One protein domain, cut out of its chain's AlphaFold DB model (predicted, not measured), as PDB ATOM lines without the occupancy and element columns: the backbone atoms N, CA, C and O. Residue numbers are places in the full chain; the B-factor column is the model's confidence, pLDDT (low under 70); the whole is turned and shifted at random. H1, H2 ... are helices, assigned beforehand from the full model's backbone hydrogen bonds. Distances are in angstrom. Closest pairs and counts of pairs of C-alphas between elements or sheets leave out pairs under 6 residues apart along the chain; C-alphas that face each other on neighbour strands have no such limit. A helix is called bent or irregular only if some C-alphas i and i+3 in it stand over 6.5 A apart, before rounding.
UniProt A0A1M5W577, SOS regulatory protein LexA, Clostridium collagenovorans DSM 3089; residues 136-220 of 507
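Overview. This is residues 136 to 220 of the 507 residues of the protein "SOS regulatory protein LexA" of Clostridium collagenovorans DSM 3089 (UniProt A0A1M5W577). Two long helices, H2 and H4, cross as an X; the small helices H1 and H3 lie near opposite ends of H2, and residues 212 to 218 stick out. A long loop, residues 177 to 197, lies toward the other end. The printed part has 85 residues, 48 of them in four named helices, H1 to H4 in order along the chain, with no named strand; the class is all helix, and the whole is compact with a radius of gyration of the C-alphas of 12.8 A, spanning 36 by 28 by 19 A.

Along the chain. H1, residues 136 to 141, begins at C-alpha (419.750, 351.260, 381.534). H2, residues 150 to 166, is 24.9 A long and irregular: C-alphas 151 and 154 are 7.7 A apart. H3 is residues 171 to 176. H4, residues 198 to 216, 27.1 A, ends at C-alpha (436.209, 346.775, 386.519).

Arrangement. H2 and H4 touch, about perpendicular at 77 degrees; the closest C-alphas, of Ile 160 and Lys 207, are 5.8 A apart. H3 and H4 touch as a hairpin, closest at C-alphas of Cys 175 and Arg 200, 5.8 A. H1 and H3 are apart. Every O i to N i+4 pair is within hydrogen-bond range in H1, H3 and H4; in H2, 11 of 13.

Size, cuts and confidence. The printed part has no cut. The link H3 to H4 is long. Residues 181, 183, 186 to 187 and 190 have pLDDT under 70.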
ATOM      1  N   LYS A 136     420.419 351.805 382.728       93.00
ATOM      2  CA  LYS A 136     419.750 351.260 381.534       93.00
ATOM      3  C   LYS A 136     419.994 349.757 381.396       93.00
ATOM      4  O   LYS A 136     419.029 348.999 381.333       93.00
ATOM      5  N   SER A 137     421.255 349.324 381.472       92.00
ATOM      6  CA  SER A 137     421.602 347.896 381.407       92.00
ATOM      7  C   SER A 137     420.975 347.089 382.554       92.00
ATOM      8  O   SER A 137     420.438 345.999 382.351       92.00
ATOM      9  N   PHE A 138     420.971 347.638 383.772       93.00
ATOM     10  CA  PHE A 138     420.350 347.000 384.933       93.00
ATOM     11  C   PHE A 138     418.832 346.856 384.772       93.00
ATOM     12  O   PHE A 138     418.261 345.819 385.116       93.00
ATOM     13  N   LYS A 139     418.171 347.886 384.232       91.81
ATOM     14  CA  LYS A 139     416.734 347.878 383.940       91.81
ATOM     15  C   LYS A 139     416.378 346.830 382.886       91.81
ATOM     16  O   LYS A 139     415.377 346.145 383.065       91.81
ATOM     17  N   GLU A 140     417.181 346.671 381.835       89.50
ATOM     18  CA  GLU A 140     416.972 345.646 380.797       89.50
ATOM     19  C   GLU A 140     417.017 344.228 381.379       89.50
ATOM     20  O   GLU A 140     416.115 343.427 381.129       89.50
ATOM     21  N   LYS A 141     417.998 343.949 382.249       89.44
ATOM     22  CA  LYS A 141     418.107 342.670 382.978       89.44
ATOM     23  C   LYS A 141     416.950 342.431 383.956       89.44
ATOM     24  O   LYS A 141     416.644 341.288 384.276       89.44
ATOM     25  N   ASN A 142     416.304 343.499 384.429       87.44
ATOM     26  CA  ASN A 142     415.234 343.472 385.430       87.44
ATOM     27  C   ASN A 142     413.913 344.042 384.883       87.44
ATOM     28  O   ASN A 142     413.182 344.739 385.596       87.44
ATOM     29  N   SER A 143     413.594 343.744 383.622       74.19
ATOM     30  CA  SER A 143     412.479 344.342 382.867       74.19
ATOM     31  C   SER A 143     411.091 344.172 383.511       74.19
ATOM     32  O   SER A 143     410.193 344.978 383.264       74.19
ATOM     33  N   GLY A 144     410.913 343.193 384.405       74.31
ATOM     34  CA  GLY A 144     409.684 342.990 385.184       74.31
ATOM     35  C   GLY A 144     409.480 343.953 386.368       74.31
ATOM     36  O   GLY A 144     408.393 343.993 386.952       74.31
ATOM     37  N   ASN A 145     410.489 344.742 386.754       79.75
ATOM     38  CA  ASN A 145     410.419 345.586 387.946       79.75
ATOM     39  C   ASN A 145     409.842 346.982 387.650       79.75
ATOM     40  O   ASN A 145     410.520 347.877 387.142       79.75
ATOM     41  N   ARG A 146     408.588 347.207 388.063       79.81
ATOM     42  CA  ARG A 146     407.828 348.456 387.827       79.81
ATOM     43  C   ARG A 146     408.439 349.718 388.456       79.81
ATOM     44  O   ARG A 146     408.005 350.827 388.134       79.81
ATOM     45  N   ILE A 147     409.404 349.564 389.361       84.25
ATOM     46  CA  ILE A 147     410.065 350.654 390.094       84.25
ATOM     47  C   ILE A 147     411.159 351.309 389.227       84.25
ATOM     48  O   ILE A 147     411.384 352.516 389.334       84.25
ATOM     49  N   LEU A 148     411.794 350.550 388.326       85.38
ATOM     50  CA  LEU A 148     412.932 350.982 387.504       85.38
ATOM     51  C   LEU A 148     412.486 351.812 386.286       85.38
ATOM     52  O   LEU A 148     412.583 351.387 385.135       85.38
ATOM     53  N   LYS A 149     411.975 353.024 386.531       87.19
ATOM     54  CA  LYS A 149     411.634 353.988 385.468       87.19
ATOM     55  C   LYS A 149     412.748 355.020 385.300       87.19
ATOM     56  O   LYS A 149     413.230 355.565 386.286       87.19
ATOM     57  N   GLU A 150     413.092 355.348 384.055       86.25
ATOM     58  CA  GLU A 150     414.181 356.289 383.716       86.25
ATOM     59  C   GLU A 150     413.990 357.685 384.291       86.25
ATOM     60  O   GLU A 150     414.950 358.291 384.750       86.25
ATOM     61  N   LYS A 151     412.743 358.158 384.389       87.56
ATOM     62  CA  LYS A 151     412.430 359.439 385.038       87.56
ATOM     63  C   LYS A 151     412.878 359.530 386.508       87.56
ATOM     64  O   LYS A 151     412.895 360.620 387.064       87.56
ATOM     65  N   TYR A 152     413.209 358.399 387.138       89.56
ATOM     66  CA  TYR A 152     413.688 358.312 388.517       89.56
ATOM     67  C   TYR A 152     415.198 358.055 388.625       89.56
ATOM     68  O   TYR A 152     415.677 357.790 389.726       89.56
ATOM     69  N   SER A 153     415.970 358.128 387.532       90.31
ATOM     70  CA  SER A 153     417.412 357.835 387.567       90.31
ATOM     71  C   SER A 153     418.166 358.718 388.566       90.31
ATOM     72  O   SER A 153     418.931 358.204 389.380       90.31
ATOM     73  N   LYS A 154     417.870 360.024 388.599       90.50
ATOM     74  CA  LYS A 154     418.442 360.967 389.575       90.50
ATOM     75  C   LYS A 154     418.188 360.536 391.021       90.50
ATOM     76  O   LYS A 154     419.101 360.544 391.837       90.50
ATOM     77  N   PHE A 155     416.968 360.101 391.320       90.75
ATOM     78  CA  PHE A 155     416.615 359.600 392.646       90.75
ATOM     79  C   PHE A 155     417.436 358.360 393.027       90.75
ATOM     80  O   PHE A 155     417.948 358.285 394.143       90.75
ATOM     81  N   PHE A 156     417.581 357.396 392.112       92.00
ATOM     82  CA  PHE A 156     418.378 356.198 392.375       92.00
ATOM     83  C   PHE A 156     419.848 356.536 392.608       92.00
ATOM     84  O   PHE A 156     420.438 356.018 393.551       92.00
ATOM     85  N   PHE A 157     420.408 357.444 391.810       92.69
ATOM     86  CA  PHE A 157     421.771 357.931 391.991       92.69
ATOM     87  C   PHE A 157     421.972 358.561 393.377       92.69
ATOM     88  O   PHE A 157     422.859 358.154 394.127       92.69
ATOM     89  N   GLU A 158     421.090 359.482 393.770       91.00
ATOM     90  CA  GLU A 158     421.133 360.125 395.088       91.00
ATOM     91  C   GLU A 158     420.923 359.130 396.243       91.00
ATOM     92  O   GLU A 158     421.421 359.331 397.351       91.00
ATOM     93  N   GLU A 159     420.146 358.066 396.050       91.31
ATOM     94  CA  GLU A 159     419.969 357.013 397.056       91.31
ATOM     95  C   GLU A 159     421.214 356.143 397.198       91.31
ATOM     96  O   GLU A 159     421.605 355.835 398.322       91.31
ATOM     97  N   ILE A 160     421.884 355.816 396.096       92.94
ATOM     98  CA  ILE A 160     423.148 355.076 396.118       92.94
ATOM     99  C   ILE A 160     424.241 355.903 396.786       92.94
ATOM    100  O   ILE A 160     424.902 355.408 397.697       92.94
ATOM    101  N   GLN A 161     424.378 357.179 396.421       92.38
ATOM    102  CA  GLN A 161     425.310 358.086 397.088       92.38
ATOM    103  C   GLN A 161     425.034 358.181 398.597       92.38
ATOM    104  O   GLN A 161     425.969 358.219 399.399       92.38
ATOM    105  N   TRP A 162     423.759 358.195 399.000       90.88
ATOM    106  CA  TRP A 162     423.382 358.175 400.411       90.88
ATOM    107  C   TRP A 162     423.783 356.858 401.091       90.88
ATOM    108  O   TRP A 162     424.423 356.885 402.135       90.88
ATOM    109  N   ILE A 163     423.494 355.703 400.484       91.81
ATOM    110  CA  ILE A 163     423.922 354.385 400.992       91.81
ATOM    111  C   ILE A 163     425.440 354.347 401.192       91.81
ATOM    112  O   ILE A 163     425.920 353.926 402.247       91.81
ATOM    113  N   MET A 164     426.188 354.811 400.189       91.12
ATOM    114  CA  MET A 164     427.649 354.832 400.204       91.12
ATOM    115  C   MET A 164     428.193 355.768 401.281       91.12
ATOM    116  O   MET A 164     429.116 355.388 401.998       91.12
ATOM    117  N   SER A 165     427.589 356.947 401.454       91.19
ATOM    118  CA  SER A 165     428.009 357.897 402.485       91.19
ATOM    119  C   SER A 165     427.724 357.411 403.905       91.19
ATOM    120  O   SER A 165     428.419 357.813 404.830       91.19
ATOM    121  N   CYS A 166     426.731 356.540 404.097       87.94
ATOM    122  CA  CYS A 166     426.394 355.979 405.407       87.94
ATOM    123  C   CYS A 166     427.311 354.820 405.831       87.94
ATOM    124  O   CYS A 166     427.365 354.482 407.018       87.94
ATOM    125  N   GLY A 167     428.002 354.204 404.866       85.75
ATOM    126  CA  GLY A 167     428.937 353.107 405.104       85.75
ATOM    127  C   GLY A 167     428.282 351.767 405.456       85.75
ATOM    128  O   GLY A 167     428.926 350.959 406.120       85.75
ATOM    129  N   PHE A 168     427.035 351.517 405.032       87.06
ATOM    130  CA  PHE A 168     426.342 350.251 405.318       87.06
ATOM    131  C   PHE A 168     427.121 349.044 404.775       87.06
ATOM    132  O   PHE A 168     427.506 349.021 403.600       87.06
ATOM    133  N   ARG A 169     427.338 348.036 405.626       82.75
ATOM    134  CA  ARG A 169     428.138 346.840 405.305       82.75
ATOM    135  C   ARG A 169     427.323 345.733 404.652       82.75
ATOM    136  O   ARG A 169     427.893 344.891 403.967       82.75
ATOM    137  N   SER A 170     426.008 345.736 404.852       90.44
ATOM    138  CA  SER A 170     425.118 344.696 404.345       90.44
ATOM    139  C   SER A 170     423.825 345.271 403.774       90.44
ATOM    140  O   SER A 170     423.423 346.401 404.069       90.44
ATOM    141  N   GLN A 171     423.150 344.462 402.956       93.19
ATOM    142  CA  GLN A 171     421.814 344.777 402.458       93.19
ATOM    143  C   GLN A 171     420.812 344.950 403.607       93.19
ATOM    144  O   GLN A 171     419.924 345.799 403.520       93.19
ATOM    145  N   ASP A 172     420.946 344.151 404.667       91.12
ATOM    146  CA  ASP A 172     420.023 344.158 405.800       91.12
ATOM    147  C   ASP A 172     420.072 345.486 406.569       91.12
ATOM    148  O   ASP A 172     419.028 346.094 406.822       91.12
ATOM    149  N   GLU A 173     421.276 346.020 406.814       91.00
ATOM    150  CA  GLU A 173     421.460 347.330 407.453       91.00
ATOM    151  C   GLU A 173     420.701 348.437 406.701       91.00
ATOM    152  O   GLU A 173     419.920 349.190 407.292       91.00
ATOM    153  N   TYR A 174     420.862 348.503 405.375       92.19
ATOM    154  CA  TYR A 174     420.156 349.481 404.543       92.19
ATOM    155  C   TYR A 174     418.637 349.239 404.500       92.19
ATOM    156  O   TYR A 174     417.824 350.174 404.521       92.19
ATOM    157  N   CYS A 175     418.209 347.981 404.448       90.69
ATOM    158  CA  CYS A 175     416.790 347.659 404.386       90.69
ATOM    159  C   CYS A 175     416.048 348.044 405.677       90.69
ATOM    160  O   CYS A 175     414.891 348.476 405.594       90.69
ATOM    161  N   ASN A 176     416.723 348.010 406.828       89.56
ATOM    162  CA  ASN A 176     416.138 348.293 408.141       89.56
ATOM    163  C   ASN A 176     416.310 349.745 408.630       89.56
ATOM    164  O   ASN A 176     415.529 350.205 409.477       89.56
ATOM    165  N   VAL A 177     417.271 350.504 408.085       87.56
ATOM    166  CA  VAL A 177     417.582 351.864 408.560       87.56
ATOM    167  C   VAL A 177     416.422 352.856 408.371       87.56
ATOM    168  O   VAL A 177     415.645 352.807 407.406       87.56
ATOM    169  N   GLN A 178     416.315 353.811 409.294       85.38
ATOM    170  CA  GLN A 178     415.429 354.967 409.151       85.38
ATOM    171  C   GLN A 178     416.038 356.010 408.201       85.38
ATOM    172  O   GLN A 178     417.168 356.464 408.394       85.38
ATOM    173  N   ARG A 179     415.258 356.408 407.191       81.81
ATOM    174  CA  ARG A 179     415.626 357.365 406.133       81.81
ATOM    175  C   ARG A 179     415.140 358.782 406.485       81.81
ATOM    176  O   ARG A 179     414.253 359.318 405.825       81.81
ATOM    177  N   PHE A 180     415.648 359.354 407.577       74.44
ATOM    178  CA  PHE A 180     415.281 360.714 408.006       74.44
ATOM    179  C   PHE A 180     415.633 361.766 406.948       74.44
ATOM    180  O   PHE A 180     416.635 361.611 406.261       74.44
ATOM    181  N   CYS A 181     414.811 362.815 406.823       67.75
ATOM    182  CA  CYS A 181     414.996 363.942 405.888       67.75
ATOM    183  C   CYS A 181     415.174 363.551 404.402       67.75
ATOM    184  O   CYS A 181     415.615 364.350 403.585       67.75
ATOM    185  N   ARG A 182     414.763 362.330 404.030       75.62
ATOM    186  CA  ARG A 182     414.722 361.804 402.650       75.62
ATOM    187  C   ARG A 182     413.294 361.782 402.096       75.62
ATOM    188  O   ARG A 182     412.901 360.835 401.412       75.62
ATOM    189  N   ALA A 183     412.475 362.761 402.476       66.44
ATOM    190  CA  ALA A 183     411.146 362.922 401.899       66.44
ATOM    191  C   ALA A 183     411.296 363.558 400.515       66.44
ATOM    192  O   ALA A 183     411.988 364.558 400.366       66.44
ATOM    193  N   TYR A 184     410.662 362.961 399.512       70.81
ATOM    194  CA  TYR A 184     410.721 363.441 398.138       70.81
ATOM    195  C   TYR A 184     409.383 364.028 397.721       70.81
ATOM    196  O   TYR A 184     408.329 363.591 398.191       70.81
ATOM    197  N   GLU A 185     409.428 364.981 396.795       70.12
ATOM    198  CA  GLU A 185     408.227 365.539 396.188       70.12
ATOM    199  C   GLU A 185     407.426 364.445 395.470       70.12
ATOM    200  O   GLU A 185     407.980 363.559 394.803       70.12
ATOM    201  N   LYS A 186     406.094 364.493 395.603       66.56
ATOM    202  CA  LYS A 186     405.207 363.520 394.955       66.56
ATOM    203  C   LYS A 186     405.460 363.522 393.445       66.56
ATOM    204  O   LYS A 186     405.428 364.562 392.805       66.56
ATOM    205  N   GLY A 187     405.693 362.338 392.878       67.62
ATOM    206  CA  GLY A 187     405.954 362.170 391.446       67.62
ATOM    207  C   GLY A 187     407.432 362.134 391.051       67.62
ATOM    208  O   GLY A 187     407.712 361.688 389.940       67.62
ATOM    209  N   THR A 188     408.359 362.480 391.954       75.12
ATOM    210  CA  THR A 188     409.822 362.353 391.746       75.12
ATOM    211  C   THR A 188     410.390 361.007 392.206       75.12
ATOM    212  O   THR A 188     411.540 360.689 391.917       75.12
ATOM    213  N   VAL A 189     409.571 360.181 392.867       77.62
ATOM    214  CA  VAL A 189     409.944 358.842 393.344       77.62
ATOM    215  C   VAL A 189     409.017 357.746 392.822       77.62
ATOM    216  O   VAL A 189     407.828 358.007 392.610       77.62
ATOM    217  N   PRO A 190     409.522 356.510 392.634       66.25
ATOM    218  CA  PRO A 190     408.713 355.406 392.123       66.25
ATOM    219  C   PRO A 190     407.655 354.888 393.102       66.25
ATOM    220  O   PRO A 190     406.584 354.470 392.669       66.25
ATOM    221  N   SER A 191     407.954 354.864 394.404       70.31
ATOM    222  CA  SER A 191     407.050 354.416 395.476       70.31
ATOM    223  C   SER A 191     407.614 354.796 396.854       70.31
ATOM    224  O   SER A 191     408.772 355.205 396.964       70.31
ATOM    225  N   SER A 192     406.811 354.662 397.915       70.81
ATOM    226  CA  SER A 192     407.302 354.798 399.293       70.81
ATOM    227  C   SER A 192     408.311 353.688 399.614       70.81
ATOM    228  O   SER A 192     407.992 352.503 399.525       70.81
ATOM    229  N   LEU A 193     409.534 354.058 400.009       81.38
ATOM    230  CA  LEU A 193     410.582 353.108 400.402       81.38
ATOM    231  C   LEU A 193     410.425 352.667 401.864       81.38
ATOM    232  O   LEU A 193     411.207 353.054 402.746       81.38
ATOM    233  N   GLY A 194     409.428 351.817 402.106       81.12
ATOM    234  CA  GLY A 194     409.241 351.127 403.385       81.12
ATOM    235  C   GLY A 194     410.458 350.280 403.780       81.12
ATOM    236  O   GLY A 194     411.264 349.889 402.925       81.12
ATOM    237  N   LYS A 195     410.602 350.012 405.085       88.12
ATOM    238  CA  LYS A 195     411.630 349.094 405.602       88.12
ATOM    239  C   LYS A 195     411.444 347.704 404.991       88.12
ATOM    240  O   LYS A 195     410.310 347.280 404.788       88.12
ATOM    241  N   ASN A 196     412.546 347.032 404.667       88.69
ATOM    242  CA  ASN A 196     412.575 345.691 404.060       88.69
ATOM    243  C   ASN A 196     411.760 345.519 402.765       88.69
ATOM    244  O   ASN A 196     411.472 344.396 402.353       88.69
ATOM    245  N   SER A 197     411.423 346.617 402.086       89.88
ATOM    246  CA  SER A 197     410.697 346.574 400.816       89.88
ATOM    247  C   SER A 197     411.547 345.987 399.686       89.88
ATOM    248  O   SER A 197     412.769 346.144 399.651       89.88
ATOM    249  N   ILE A 198     410.878 345.373 398.704       87.81
ATOM    250  CA  ILE A 198     411.503 344.900 397.455       87.81
ATOM    251  C   ILE A 198     412.261 346.048 396.779       87.81
ATOM    252  O   ILE A 198     413.378 345.857 396.318       87.81
ATOM    253  N   ALA A 199     411.699 347.260 396.824       88.50
ATOM    254  CA  ALA A 199     412.322 348.474 396.317       88.50
ATOM    255  C   ALA A 199     413.726 348.712 396.901       88.50
ATOM    256  O   ALA A 199     414.667 348.926 396.144       88.50
ATOM    257  N   ARG A 200     413.895 348.623 398.232       91.00
ATOM    258  CA  ARG A 200     415.212 348.780 398.874       91.00
ATOM    259  C   ARG A 200     416.181 347.668 398.476       91.00
ATOM    260  O   ARG A 200     417.334 347.960 398.181       91.00
ATOM    261  N   LYS A 201     415.717 346.418 398.398       91.69
ATOM    262  CA  LYS A 201     416.556 345.297 397.935       91.69
ATOM    263  C   LYS A 201     417.047 345.526 396.502       91.69
ATOM    264  O   LYS A 201     418.230 345.370 396.230       91.69
ATOM    265  N   THR A 202     416.165 345.982 395.609       91.56
ATOM    266  CA  THR A 202     416.528 346.334 394.228       91.56
ATOM    267  C   THR A 202     417.539 347.479 394.172       91.56
ATOM    268  O   THR A 202     418.495 347.399 393.410       91.56
ATOM    269  N   ILE A 203     417.360 348.531 394.977       93.00
ATOM    270  CA  ILE A 203     418.298 349.666 395.027       93.00
ATOM    271  C   ILE A 203     419.675 349.214 395.517       93.00
ATOM    272  O   ILE A 203     420.689 349.637 394.969       93.00
ATOM    273  N   TYR A 204     419.719 348.335 396.518       94.25
ATOM    274  CA  TYR A 204     420.977 347.786 397.010       94.25
ATOM    275  C   TYR A 204     421.673 346.917 395.953       94.25
ATOM    276  O   TYR A 204     422.873 347.058 395.747       94.25
ATOM    277  N   ALA A 205     420.926 346.088 395.219       93.94
ATOM    278  CA  ALA A 205     421.475 345.326 394.095       93.94
ATOM    279  C   ALA A 205     422.035 346.245 392.991       93.94
ATOM    280  O   ALA A 205     423.147 346.032 392.520       93.94
ATOM    281  N   LEU A 206     421.320 347.323 392.645       94.69
ATOM    282  CA  LEU A 206     421.808 348.335 391.700       94.69
ATOM    283  C   LEU A 206     423.096 349.014 392.199       94.69
ATOM    284  O   LEU A 206     423.994 349.288 391.407       94.69
ATOM    285  N   LYS A 207     423.205 349.265 393.509       94.62
ATOM    286  CA  LYS A 207     424.423 349.786 394.147       94.62
ATOM    287  C   LYS A 207     425.605 348.815 394.015       94.62
ATOM    288  O   LYS A 207     426.726 349.268 393.792       94.62
ATOM    289  N   GLU A 208     425.388 347.508 394.153       93.81
ATOM    290  CA  GLU A 208     426.448 346.498 393.978       93.81
ATOM    291  C   GLU A 208     426.918 346.405 392.521       93.81
ATOM    292  O   GLU A 208     428.127 346.397 392.267       93.81
ATOM    293  N   ASP A 209     425.987 346.425 391.563       93.81
ATOM    294  CA  ASP A 209     426.307 346.469 390.129       93.81
ATOM    295  C   ASP A 209     427.083 347.746 389.776       93.81
ATOM    296  O   ASP A 209     428.087 347.693 389.062       93.81
ATOM    297  N   TYR A 210     426.668 348.887 390.339       94.12
ATOM    298  CA  TYR A 210     427.351 350.170 390.187       94.12
ATOM    299  C   TYR A 210     428.808 350.115 390.671       94.12
ATOM    300  O   TYR A 210     429.725 350.429 389.910       94.12
ATOM    301  N   ILE A 211     429.042 349.659 391.907       90.94
ATOM    302  CA  ILE A 211     430.402 349.541 392.457       90.94
ATOM    303  C   ILE A 211     431.243 348.539 391.658       90.94
ATOM    304  O   ILE A 211     432.423 348.782 391.402       90.94
ATOM    305  N   SER A 212     430.656 347.413 391.249       91.44
ATOM    306  CA  SER A 212     431.354 346.404 390.445       91.44
ATOM    307  C   SER A 212     431.815 346.981 389.107       91.44
ATOM    308  O   SER A 212     432.956 346.759 388.702       91.44
ATOM    309  N   HIS A 213     430.976 347.793 388.460       91.38
ATOM    310  CA  HIS A 213     431.332 348.472 387.218       91.38
ATOM    311  C   HIS A 213     432.483 349.470 387.408       91.38
ATOM    312  O   HIS A 213     433.416 349.484 386.603       91.38
ATOM    313  N   LEU A 214     432.462 350.270 388.479       88.94
ATOM    314  CA  LEU A 214     433.561 351.194 388.783       88.94
ATOM    315  C   LEU A 214     434.889 350.453 388.984       88.94
ATOM    316  O   LEU A 214     435.903 350.832 388.395       88.94
ATOM    317  N   LYS A 215     434.867 349.342 389.731       85.62
ATOM    318  CA  LYS A 215     436.051 348.502 389.968       85.62
ATOM    319  C   LYS A 215     436.624 347.916 388.679       85.62
ATOM    320  O   LYS A 215     437.833 347.995 388.473       85.62
ATOM    321  N   VAL A 216     435.778 347.363 387.805       87.50
ATOM    322  CA  VAL A 216     436.209 346.775 386.519       87.50
ATOM    323  C   VAL A 216     436.881 347.823 385.631       87.50
ATOM    324  O   VAL A 216     437.919 347.550 385.032       87.50
ATOM    325  N   ASN A 217     436.341 349.041 385.602       86.12
ATOM    326  CA  ASN A 217     436.888 350.140 384.807       86.12
ATOM    327  C   ASN A 217     438.032 350.899 385.504       86.12
ATOM    328  O   ASN A 217     438.536 351.872 384.948       86.12
ATOM    329  N   LYS A 218     438.460 350.466 386.702       84.31
ATOM    330  CA  LYS A 218     439.498 351.127 387.519       84.31
ATOM    331  C   LYS A 218     439.186 352.601 387.810       84.31
ATOM    332  O   LYS A 218     440.083 353.440 387.869       84.31
ATOM    333  N   LEU A 219     437.905 352.913 387.976       86.81
ATOM    334  CA  LEU A 219     437.409 354.247 388.276       86.81
ATOM    335  C   LEU A 219     437.077 354.365 389.763       86.81
ATOM    336  O   LEU A 219     436.610 353.406 390.373       86.81
ATOM    337  N   ILE A 220     437.293 355.550 390.339       88.19
ATOM    338  CA  ILE A 220     437.026 355.813 391.758       88.19
ATOM    339  C   ILE A 220     436.168 357.064 391.876       88.19
ATOM    340  O   ILE A 220     436.515 358.123 391.350       88.19
TER     341      ILE A 220